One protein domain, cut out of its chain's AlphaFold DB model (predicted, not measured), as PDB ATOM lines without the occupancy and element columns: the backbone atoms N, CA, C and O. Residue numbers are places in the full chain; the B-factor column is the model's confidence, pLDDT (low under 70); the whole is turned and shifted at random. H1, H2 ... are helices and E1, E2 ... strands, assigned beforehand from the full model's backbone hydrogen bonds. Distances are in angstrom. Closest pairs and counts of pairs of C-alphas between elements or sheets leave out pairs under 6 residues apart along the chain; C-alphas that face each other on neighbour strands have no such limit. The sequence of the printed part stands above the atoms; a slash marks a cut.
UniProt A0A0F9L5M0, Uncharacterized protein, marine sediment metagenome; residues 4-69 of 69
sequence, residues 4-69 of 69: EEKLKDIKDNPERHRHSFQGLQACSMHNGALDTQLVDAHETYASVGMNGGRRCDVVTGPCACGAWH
ATOM      1  N   GLU A   4     141.534 167.617 130.511       95.94
ATOM      2  CA  GLU A   4     142.161 166.297 130.664       95.94
ATOM      3  C   GLU A   4     142.700 165.743 129.342       95.94
ATOM      4  O   GLU A   4     143.794 165.181 129.302       95.94
ATOM      5  N   GLU A   5     141.962 165.933 128.244       95.44
ATOM      6  CA  GLU A   5     142.415 165.533 126.910       95.44
ATOM      7  C   GLU A   5     143.683 166.291 126.504       95.44
ATOM      8  O   GLU A   5     144.611 165.675 125.985       95.44
ATOM      9  N   LYS A   6     143.761 167.600 126.792       94.56
ATOM     10  CA  LYS A   6     144.965 168.406 126.532       94.56
ATOM     11  C   LYS A   6     146.162 167.930 127.351       94.56
ATOM     12  O   LYS A   6     147.243 167.757 126.799       94.56
ATOM     13  N   LEU A   7     145.980 167.697 128.654       96.50
ATOM     14  CA  LEU A   7     147.047 167.186 129.523       96.50
ATOM     15  C   LEU A   7     147.570 165.833 129.040       96.50
ATOM     16  O   LEU A   7     148.780 165.600 129.014       96.50
ATOM     17  N   LYS A   8     146.653 164.946 128.647       96.62
ATOM     18  CA  LYS A   8     146.999 163.639 128.097       96.62
ATOM     19  C   LYS A   8     147.770 163.776 126.781       96.62
ATOM     20  O   LYS A   8     148.760 163.078 126.608       96.62
ATOM     21  N   ASP A   9     147.367 164.683 125.894       96.38
ATOM     22  CA  ASP A   9     148.048 164.900 124.610       96.38
ATOM     23  C   ASP A   9     149.476 165.441 124.790       96.38
ATOM     24  O   ASP A   9     150.413 164.898 124.210       96.38
ATOM     25  N   ILE A  10     149.674 166.410 125.696       95.00
ATOM     26  CA  ILE A  10     151.007 166.943 126.042       95.00
ATOM     27  C   ILE A  10     151.929 165.839 126.568       95.00
ATOM     28  O   ILE A  10     153.118 165.809 126.250       95.00
ATOM     29  N   LYS A  11     151.383 164.930 127.378       95.06
ATOM     30  CA  LYS A  11     152.134 163.812 127.953       95.06
ATOM     31  C   LYS A  11     152.469 162.739 126.917       95.06
ATOM     32  O   LYS A  11     153.578 162.209 126.944       95.06
ATOM     33  N   ASP A  12     151.517 162.400 126.053       96.62
ATOM     34  CA  ASP A  12     151.642 161.283 125.114       96.62
ATOM     35  C   ASP A  12     152.389 161.677 123.826       96.62
ATOM     36  O   ASP A  12     153.026 160.820 123.218       96.62
ATOM     37  N   ASN A  13     152.339 162.954 123.421       94.56
ATOM     38  CA  ASN A  13     152.931 163.466 122.175       94.56
ATOM     39  C   ASN A  13     153.783 164.745 122.380       94.56
ATOM     40  O   ASN A  13     153.594 165.736 121.662       94.56
ATOM     41  N   PRO A  14     154.722 164.785 123.343       90.94
ATOM     42  CA  PRO A  14     155.397 166.012 123.781       90.94
ATOM     43  C   PRO A  14     156.122 166.781 122.665       90.94
ATOM     44  O   PRO A  14     156.217 168.006 122.709       90.94
ATOM     45  N   GLU A  15     156.615 166.100 121.630       89.62
ATOM     46  CA  GLU A  15     157.265 166.729 120.478       89.62
ATOM     47  C   GLU A  15     156.329 167.615 119.643       89.62
ATOM     48  O   GLU A  15     156.790 168.605 119.073       89.62
ATOM     49  N   ARG A  16     155.021 167.315 119.606       91.00
ATOM     50  CA  ARG A  16     154.005 168.141 118.921       91.00
ATOM     51  C   ARG A  16     153.679 169.421 119.679       91.00
ATOM     52  O   ARG A  16     153.132 170.356 119.103       91.00
ATOM     53  N   HIS A  17     154.045 169.445 120.954       91.62
ATOM     54  CA  HIS A  17     153.753 170.494 121.917       91.62
ATOM     55  C   HIS A  17     154.944 171.435 122.153       91.62
ATOM     56  O   HIS A  17     154.949 172.232 123.091       91.62
ATOM     57  N   ARG A  18     155.969 171.358 121.294       87.88
ATOM     58  CA  ARG A  18     157.119 172.267 121.291       87.88
ATOM     59  C   ARG A  18     156.790 173.502 120.467       87.88
ATOM     60  O   ARG A  18     156.581 173.418 119.256       87.88
ATOM     61  N   HIS A  19     156.756 174.658 121.116       87.44
ATOM     62  CA  HIS A  19     156.284 175.896 120.505       87.44
ATOM     63  C   HIS A  19     157.194 177.078 120.832       87.44
ATOM     64  O   HIS A  19     158.025 177.012 121.735       87.44
ATOM     65  N   SER A  20     157.035 178.180 120.098       89.25
ATOM     66  CA  SER A  20     157.496 179.486 120.574       89.25
ATOM     67  C   SER A  20     156.666 179.920 121.785       89.25
ATOM     68  O   SER A  20     155.594 179.368 122.039       89.25
ATOM     69  N   PHE A  21     157.104 180.958 122.494       88.19
ATOM     70  CA  PHE A  21     156.361 181.504 123.633       88.19
ATOM     71  C   PHE A  21     154.887 181.825 123.328       88.19
ATOM     72  O   PHE A  21     153.998 181.468 124.097       88.19
ATOM     73  N   GLN A  22     154.596 182.430 122.172       90.75
ATOM     74  CA  GLN A  22     153.217 182.730 121.761       90.75
ATOM     75  C   GLN A  22     152.399 181.457 121.505       90.75
ATOM     76  O   GLN A  22     151.220 181.393 121.852       90.75
ATOM     77  N   GLY A  23     153.023 180.429 120.923       91.38
ATOM     78  CA  GLY A  23     152.374 179.139 120.704       91.38
ATOM     79  C   GLY A  23     152.120 178.386 122.011       91.38
ATOM     80  O   GLY A  23     151.046 177.814 122.167       91.38
ATOM     81  N   LEU A  24     153.045 178.455 122.975       90.81
ATOM     82  CA  LEU A  24     152.851 177.922 124.326       90.81
ATOM     83  C   LEU A  24     151.674 178.610 125.021       90.81
ATOM     84  O   LEU A  24     150.784 177.928 125.524       90.81
ATOM     85  N   GLN A  25     151.627 179.947 124.997       91.75
ATOM     86  CA  GLN A  25     150.501 180.698 125.556       91.75
ATOM     87  C   GLN A  25     149.178 180.227 124.950       91.75
ATOM     88  O   GLN A  25     148.264 179.889 125.691       91.75
ATOM     89  N   ALA A  26     149.091 180.133 123.619       93.31
ATOM     90  CA  ALA A  26     147.888 179.665 122.936       93.31
ATOM     91  C   ALA A  26     147.526 178.205 123.279       93.31
ATOM     92  O   ALA A  26     146.350 177.891 123.470       93.31
ATOM     93  N   CYS A  27     148.518 177.316 123.382       93.38
ATOM     94  CA  CYS A  27     148.318 175.904 123.708       93.38
ATOM     95  C   CYS A  27     147.744 175.729 125.127       93.38
ATOM     96  O   CYS A  27     146.767 174.992 125.322       93.38
ATOM     97  N   SER A  28     148.268 176.505 126.078       94.06
ATOM     98  CA  SER A  28     147.868 176.506 127.488       94.06
ATOM     99  C   SER A  28     146.605 177.318 127.794       94.06
ATOM    100  O   SER A  28     146.176 177.365 128.944       94.06
ATOM    101  N   MET A  29     145.956 177.939 126.803       95.44
ATOM    102  CA  MET A  29     144.650 178.568 127.021       95.44
ATOM    103  C   MET A  29     143.553 177.507 127.186       95.44
ATOM    104  O   MET A  29     143.350 176.648 126.318       95.44
ATOM    105  N   HIS A  30     142.784 177.598 128.267       94.44
ATOM    106  CA  HIS A  30     141.592 176.791 128.501       94.44
ATOM    107  C   HIS A  30     140.463 177.673 129.050       94.44
ATOM    108  O   HIS A  30     140.665 178.464 129.966       94.44
ATOM    109  N   ASN A  31     139.271 177.590 128.450       93.06
ATOM    110  CA  ASN A  31     138.099 178.409 128.808       93.06
ATOM    111  C   ASN A  31     138.365 179.927 128.885       93.06
ATOM    112  O   ASN A  31     137.805 180.625 129.725       93.06
ATOM    113  N   GLY A  32     139.212 180.449 127.992       92.31
ATOM    114  CA  GLY A  32     139.504 181.883 127.908       92.31
ATOM    115  C   GLY A  32     140.505 182.402 128.944       92.31
ATOM    116  O   GLY A  32     140.760 183.602 128.968       92.31
ATOM    117  N   ALA A  33     141.110 181.523 129.744       93.56
ATOM    118  CA  ALA A  33     142.185 181.855 130.672       93.56
ATOM    119  C   ALA A  33     143.428 180.995 130.413       93.56
ATOM    120  O   ALA A  33     143.342 179.923 129.812       93.56
ATOM    121  N   LEU A  34     144.585 181.477 130.871       92.25
ATOM    122  CA  LEU A  34     145.810 180.687 130.872       92.25
ATOM    123  C   LEU A  34     145.714 179.639 131.982       92.25
ATOM    124  O   LEU A  34     145.548 179.986 133.151       92.25
ATOM    125  N   ASP A  35     145.822 178.370 131.610       95.38
ATOM    126  CA  ASP A  35     145.779 177.253 132.540       95.38
ATOM    127  C   ASP A  35     147.196 176.886 132.982       95.38
ATOM    128  O   ASP A  35     148.022 176.435 132.184       95.38
ATOM    129  N   THR A  36     147.490 177.088 134.263       92.31
ATOM    130  CA  THR A  36     148.830 176.840 134.805       92.31
ATOM    131  C   THR A  36     149.189 175.358 134.806       92.31
ATOM    132  O   THR A  36     150.358 175.036 134.652       92.31
ATOM    133  N   GLN A  37     148.218 174.442 134.893       95.25
ATOM    134  CA  GLN A  37     148.509 173.005 134.854       95.25
ATOM    135  C   GLN A  37     148.950 172.562 133.456       95.25
ATOM    136  O   GLN A  37     149.801 171.682 133.331       95.25
ATOM    137  N   LEU A  38     148.412 173.182 132.399       94.31
ATOM    138  CA  LEU A  38     148.893 172.964 131.031       94.31
ATOM    139  C   LEU A  38     150.313 173.515 130.837       94.31
ATOM    140  O   LEU A  38     151.139 172.852 130.213       94.31
ATOM    141  N   VAL A  39     150.622 174.684 131.411       90.81
ATOM    142  CA  VAL A  39     151.987 175.247 131.403       90.81
ATOM    143  C   VAL A  39     152.969 174.313 132.118       90.81
ATOM    144  O   VAL A  39     153.988 173.942 131.537       90.81
ATOM    145  N   ASP A  40     152.627 173.844 133.318       90.94
ATOM    146  CA  ASP A  40     153.466 172.917 134.088       90.94
ATOM    147  C   ASP A  40     153.683 171.589 133.342       90.94
ATOM    148  O   ASP A  40     154.766 170.993 133.381       90.94
ATOM    149  N   ALA A  41     152.663 171.115 132.618       93.00
ATOM    150  CA  ALA A  41     152.778 169.933 131.773       93.00
ATOM    151  C   ALA A  41     153.758 170.150 130.609       93.00
ATOM    152  O   ALA A  41     154.515 169.233 130.287       93.00
ATOM    153  N   HIS A  42     153.809 171.342 130.009       91.25
ATOM    154  CA  HIS A  42     154.811 171.660 128.992       91.25
ATOM    155  C   HIS A  42     156.229 171.678 129.568       91.25
ATOM    156  O   HIS A  42     157.115 171.032 129.003       91.25
ATOM    157  N   GLU A  43     156.438 172.332 130.713       87.12
ATOM    158  CA  GLU A  43     157.738 172.325 131.399       87.12
ATOM    159  C   GLU A  43     158.173 170.892 131.758       87.12
ATOM    160  O   GLU A  43     159.348 170.529 131.656       87.12
ATOM    161  N   THR A  44     157.219 170.034 132.122       89.69
ATOM    162  CA  THR A  44     157.501 168.661 132.547       89.69
ATOM    163  C   THR A  44     157.721 167.698 131.377       89.69
ATOM    164  O   THR A  44     158.674 166.918 131.402       89.69
ATOM    165  N   TYR A  45     156.857 167.698 130.367       90.75
ATOM    166  CA  TYR A  45     156.836 166.652 129.338       90.75
ATOM    167  C   TYR A  45     157.327 167.150 127.981       90.75
ATOM    168  O   TYR A  45     158.079 166.446 127.312       90.75
ATOM    169  N   ALA A  46     156.972 168.378 127.598       87.69
ATOM    170  CA  ALA A  46     157.323 168.965 126.304       87.69
ATOM    171  C   ALA A  46     158.635 169.769 126.331       87.69
ATOM    172  O   ALA A  46     158.891 170.570 125.429       87.69
ATOM    173  N   SER A  47     159.484 169.548 127.340       81.62
ATOM    174  CA  SER A  47     160.728 170.294 127.488       81.62
ATOM    175  C   SER A  47     161.643 170.141 126.264       81.62
ATOM    176  O   SER A  47     161.848 169.044 125.733       81.62
ATOM    177  N   VAL A  48     162.202 171.263 125.809       83.56
ATOM    178  CA  VAL A  48     163.096 171.347 124.643       83.56
ATOM    179  C   VAL A  48     164.577 171.326 125.024       83.56
ATOM    180  O   VAL A  48     165.435 171.248 124.149       83.56
ATOM    181  N   GLY A  49     164.893 171.396 126.317       83.75
ATOM    182  CA  GLY A  49     166.266 171.443 126.798       83.75
ATOM    183  C   GLY A  49     166.369 171.854 128.260       83.75
ATOM    184  O   GLY A  49     165.374 171.926 128.975       83.75
ATOM    185  N   MET A  50     167.594 172.132 128.697       80.94
ATOM    186  CA  MET A  50     167.889 172.649 130.031       80.94
ATOM    187  C   MET A  50     168.712 173.931 129.903       80.94
ATOM    188  O   MET A  50     169.654 173.975 129.111       80.94
ATOM    189  N   ASN A  51     168.410 174.939 130.717       77.12
ATOM    190  CA  ASN A  51     169.217 176.151 130.845       77.12
ATOM    191  C   ASN A  51     169.259 176.590 132.314       77.12
ATOM    192  O   ASN A  51     168.245 176.559 133.008       77.12
ATOM    193  N   GLY A  52     170.448 176.929 132.820       73.69
ATOM    194  CA  GLY A  52     170.631 177.339 134.219       73.69
ATOM    195  C   GLY A  52     170.141 176.318 135.262       73.69
ATOM    196  O   GLY A  52     169.795 176.703 136.373       73.69
ATOM    197  N   GLY A  53     170.065 175.028 134.906       81.06
ATOM    198  CA  GLY A  53     169.547 173.962 135.775       81.06
ATOM    199  C   GLY A  53     168.018 173.804 135.787       81.06
ATOM    200  O   GLY A  53     167.512 172.977 136.541       81.06
ATOM    201  N   ARG A  54     167.284 174.549 134.952       81.50
ATOM    202  CA  ARG A  54     165.824 174.452 134.781       81.50
ATOM    203  C   ARG A  54     165.455 173.940 133.392       81.50
ATOM    204  O   ARG A  54     166.250 174.074 132.461       81.50
ATOM    205  N   ARG A  55     164.255 173.372 133.257       84.25
ATOM    206  CA  ARG A  55     163.732 172.893 131.973       84.25
ATOM    207  C   ARG A  55     163.305 174.060 131.099       84.25
ATOM    208  O   ARG A  55     162.685 175.007 131.571       84.25
ATOM    209  N   CYS A  56     163.652 173.975 129.822       86.62
ATOM    210  CA  CYS A  56     163.162 174.886 128.807       86.62
ATOM    211  C   CYS A  56     161.883 174.323 128.201       86.62
ATOM    212  O   CYS A  56     161.858 173.146 127.851       86.62
ATOM    213  N   ASP A  57     160.853 175.142 128.050       81.88
ATOM    214  CA  ASP A  57     159.509 174.777 127.585       81.88
ATOM    215  C   ASP A  57     159.122 175.448 126.254       81.88
ATOM    216  O   ASP A  57     158.100 175.110 125.658       81.88
ATOM    217  N   VAL A  58     159.965 176.356 125.745       82.19
ATOM    218  CA  VAL A  58     159.783 177.035 124.456       82.19
ATOM    219  C   VAL A  58     161.028 176.918 123.586       82.19
ATOM    220  O   VAL A  58     162.149 176.950 124.087       82.19
ATOM    221  N   VAL A  59     160.844 176.823 122.268       82.38
ATOM    222  CA  VAL A  59     161.963 176.794 121.306       82.38
ATOM    223  C   VAL A  59     162.546 178.180 121.034       82.38
ATOM    224  O   VAL A  59     163.707 178.274 120.657       82.38
ATOM    225  N   THR A  60     161.736 179.230 121.194       81.75
ATOM    226  CA  THR A  60     162.122 180.640 121.044       81.75
ATOM    227  C   THR A  60     161.221 181.548 121.889       81.75
ATOM    228  O   THR A  60     160.012 181.310 122.005       81.75
ATOM    229  N   GLY A  61     161.793 182.622 122.434       83.19
ATOM    230  CA  GLY A  61     161.128 183.608 123.284       83.19
ATOM    231  C   GLY A  61     161.429 183.452 124.782       83.19
ATOM    232  O   GLY A  61     162.344 182.719 125.164       83.19
ATOM    233  N   PRO A  62     160.668 184.149 125.648       81.81
ATOM    234  CA  PRO A  62     160.740 183.974 127.095       81.81
ATOM    235  C   PRO A  62     160.421 182.536 127.505       81.81
ATOM    236  O   PRO A  62     159.431 181.971 127.046       81.81
ATOM    237  N   CYS A  63     161.227 181.977 128.401       84.12
ATOM    238  CA  CYS A  63     161.140 180.584 128.826       84.12
ATOM    239  C   CYS A  63     161.005 180.453 130.351       84.12
ATOM    240  O   CYS A  63     161.548 181.279 131.093       84.12
ATOM    241  N   ALA A  64     160.358 179.384 130.835       78.62
ATOM    242  CA  ALA A  64     160.237 179.073 132.267       78.62
ATOM    243  C   ALA A  64     161.597 178.948 132.987       78.62
ATOM    244  O   ALA A  64     161.723 179.232 134.185       78.62
ATOM    245  N   CYS A  65     162.664 178.619 132.251       82.12
ATOM    246  CA  CYS A  65     164.023 178.594 132.785       82.12
ATOM    247  C   CYS A  65     164.574 179.987 133.167       82.12
ATOM    248  O   CYS A  65     165.658 180.069 133.742       82.12
ATOM    249  N   GLY A  66     163.857 181.076 132.860       80.00
ATOM    250  CA  GLY A  66     164.244 182.456 133.170       80.00
ATOM    251  C   GLY A  66     165.154 183.114 132.127       80.00
ATOM    252  O   GLY A  66     165.693 184.187 132.387       80.00
ATOM    253  N   ALA A  67     165.332 182.488 130.960       82.81
ATOM    254  CA  ALA A  67     166.131 183.006 129.851       82.81
ATOM    255  C   ALA A  67     165.276 183.260 128.600       82.81
ATOM    256  O   ALA A  67     164.136 182.801 128.499       82.81
ATOM    257  N   TRP A  68     165.850 183.988 127.642       82.81
ATOM    258  CA  TRP A  68     165.299 184.139 126.300       82.81
ATOM    259  C   TRP A  68     165.985 183.148 125.358       82.81
ATOM    260  O   TRP A  68     167.215 183.095 125.330       82.81
ATOM    261  N   HIS A  69     165.193 182.379 124.614       78.62
ATOM    262  CA  HIS A  69     165.653 181.369 123.656       78.62
ATOM    263  C   HIS A  69     165.418 181.793 122.204       78.62
ATOM    264  O   HIS A  69     164.495 182.606 121.953       78.62
TER     265      HIS A  69
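What this domain is: This is residues 4 to 69 of the 69 residues of an uncharacterized protein of marine sediment metagenome (UniProt A0A0F9L5M0). A small helical body has its longest helix, H4, in the middle: H1 runs side by side with it in the same direction, and H3 passes near it at a steep angle. Beyond the last residues of H4, at one end of the longest axis, is a small hairpin of two three-residue strands, E1 and E2, and the last stretch, residues 57 to 69, folds back near it as a loop without named elements; the link of residues 28 to 35 makes a loop at the opposite end. The printed part has 66 residues, with four named helices and two named strands in the order H1, H2, H3, H4, E1, E2, and the strands form one antiparallel sheet of order E1 - E2. The class is mostly helix, with 30 residues in helices and 6 in strands. The whole is compact, with a radius of gyration of the C-alphas of 10.9 A and a rounded outline spanning 31 by 23 by 16 A.

How they stand to each other: H1, residues 4 to 12, touches H4, residues 36 to 45; their closest C-alphas are those of Lys 11 and Tyr 45, 5.7 A apart. Their lines stand at a shallow tilt of 16 degrees, and they run the same way. A tight link of 1 residue joins H1 to H2, residues 14 to 17. H1 and H2 are close but not clearly touching, with the closest C-alphas, those of Ile 10 and His 17, 6.1 A apart. H2 and H4 only just touch, with 3 pairs of C-alphas within 8 A; the closest are those of Pro 14 and Tyr 45, 5.8 A apart. H3, residues 21 to 27, touches no helix, but it is near H4: the closest C-alphas, those of Leu 24 and Val 39, are 7.6 A apart. H3 and H4 run opposite ways at a steep tilt of 69 degrees, only just short of about perpendicular. H1 and H3 are apart. In H1, H3 and H4 every pair of O i and N i+4 is within hydrogen-bond range; H2 is too short for such a pair, and its 1 pair of O i and N i+3 is within range. E1, residues 49 to 51, and E2, residues 54 to 56, form an antiparallel hairpin, with 132 degrees between their directions. N 56 and O 49 are 2.8 A apart and N 51 and O 54 are 2.9 A apart, both within hydrogen-bond range. The closest C-alphas of H4 and E2 are those of Glu 43 and Arg 55, 6.0 A apart. H3 and both strands are apart.

Where its parts are: H1 begins at C-alpha 4, (142.161, 166.297, 130.664), and measures 12.1 A from first to last C-alpha. H2 covers residues 14 to 17, and H3, residues 21 to 27, is 9.8 A long. H4 is the longest helix, 14.1 A from C-alpha 36 at (148.830, 176.840, 134.805) to C-alpha 45. E1, residues 49 to 51, is 6.9 A long, and E2, residues 54 to 56, is 6.6 A long and ends at C-alpha 56, (163.162, 174.886, 128.807).

The domain as a whole: The two C-alphas farthest apart are those of Asn 31 and Gly 52, 33.0 A. Asn 31 lies in the short link of 8 residues from H3 to H4, where residues 29 to 30 pair with residues 33 to 34, antiparallel; the other links are tight. The printed part has no cut and ends at His 69, the chain's last residue. The mean pLDDT of the printed part is 88.7, and no printed residue is under 70.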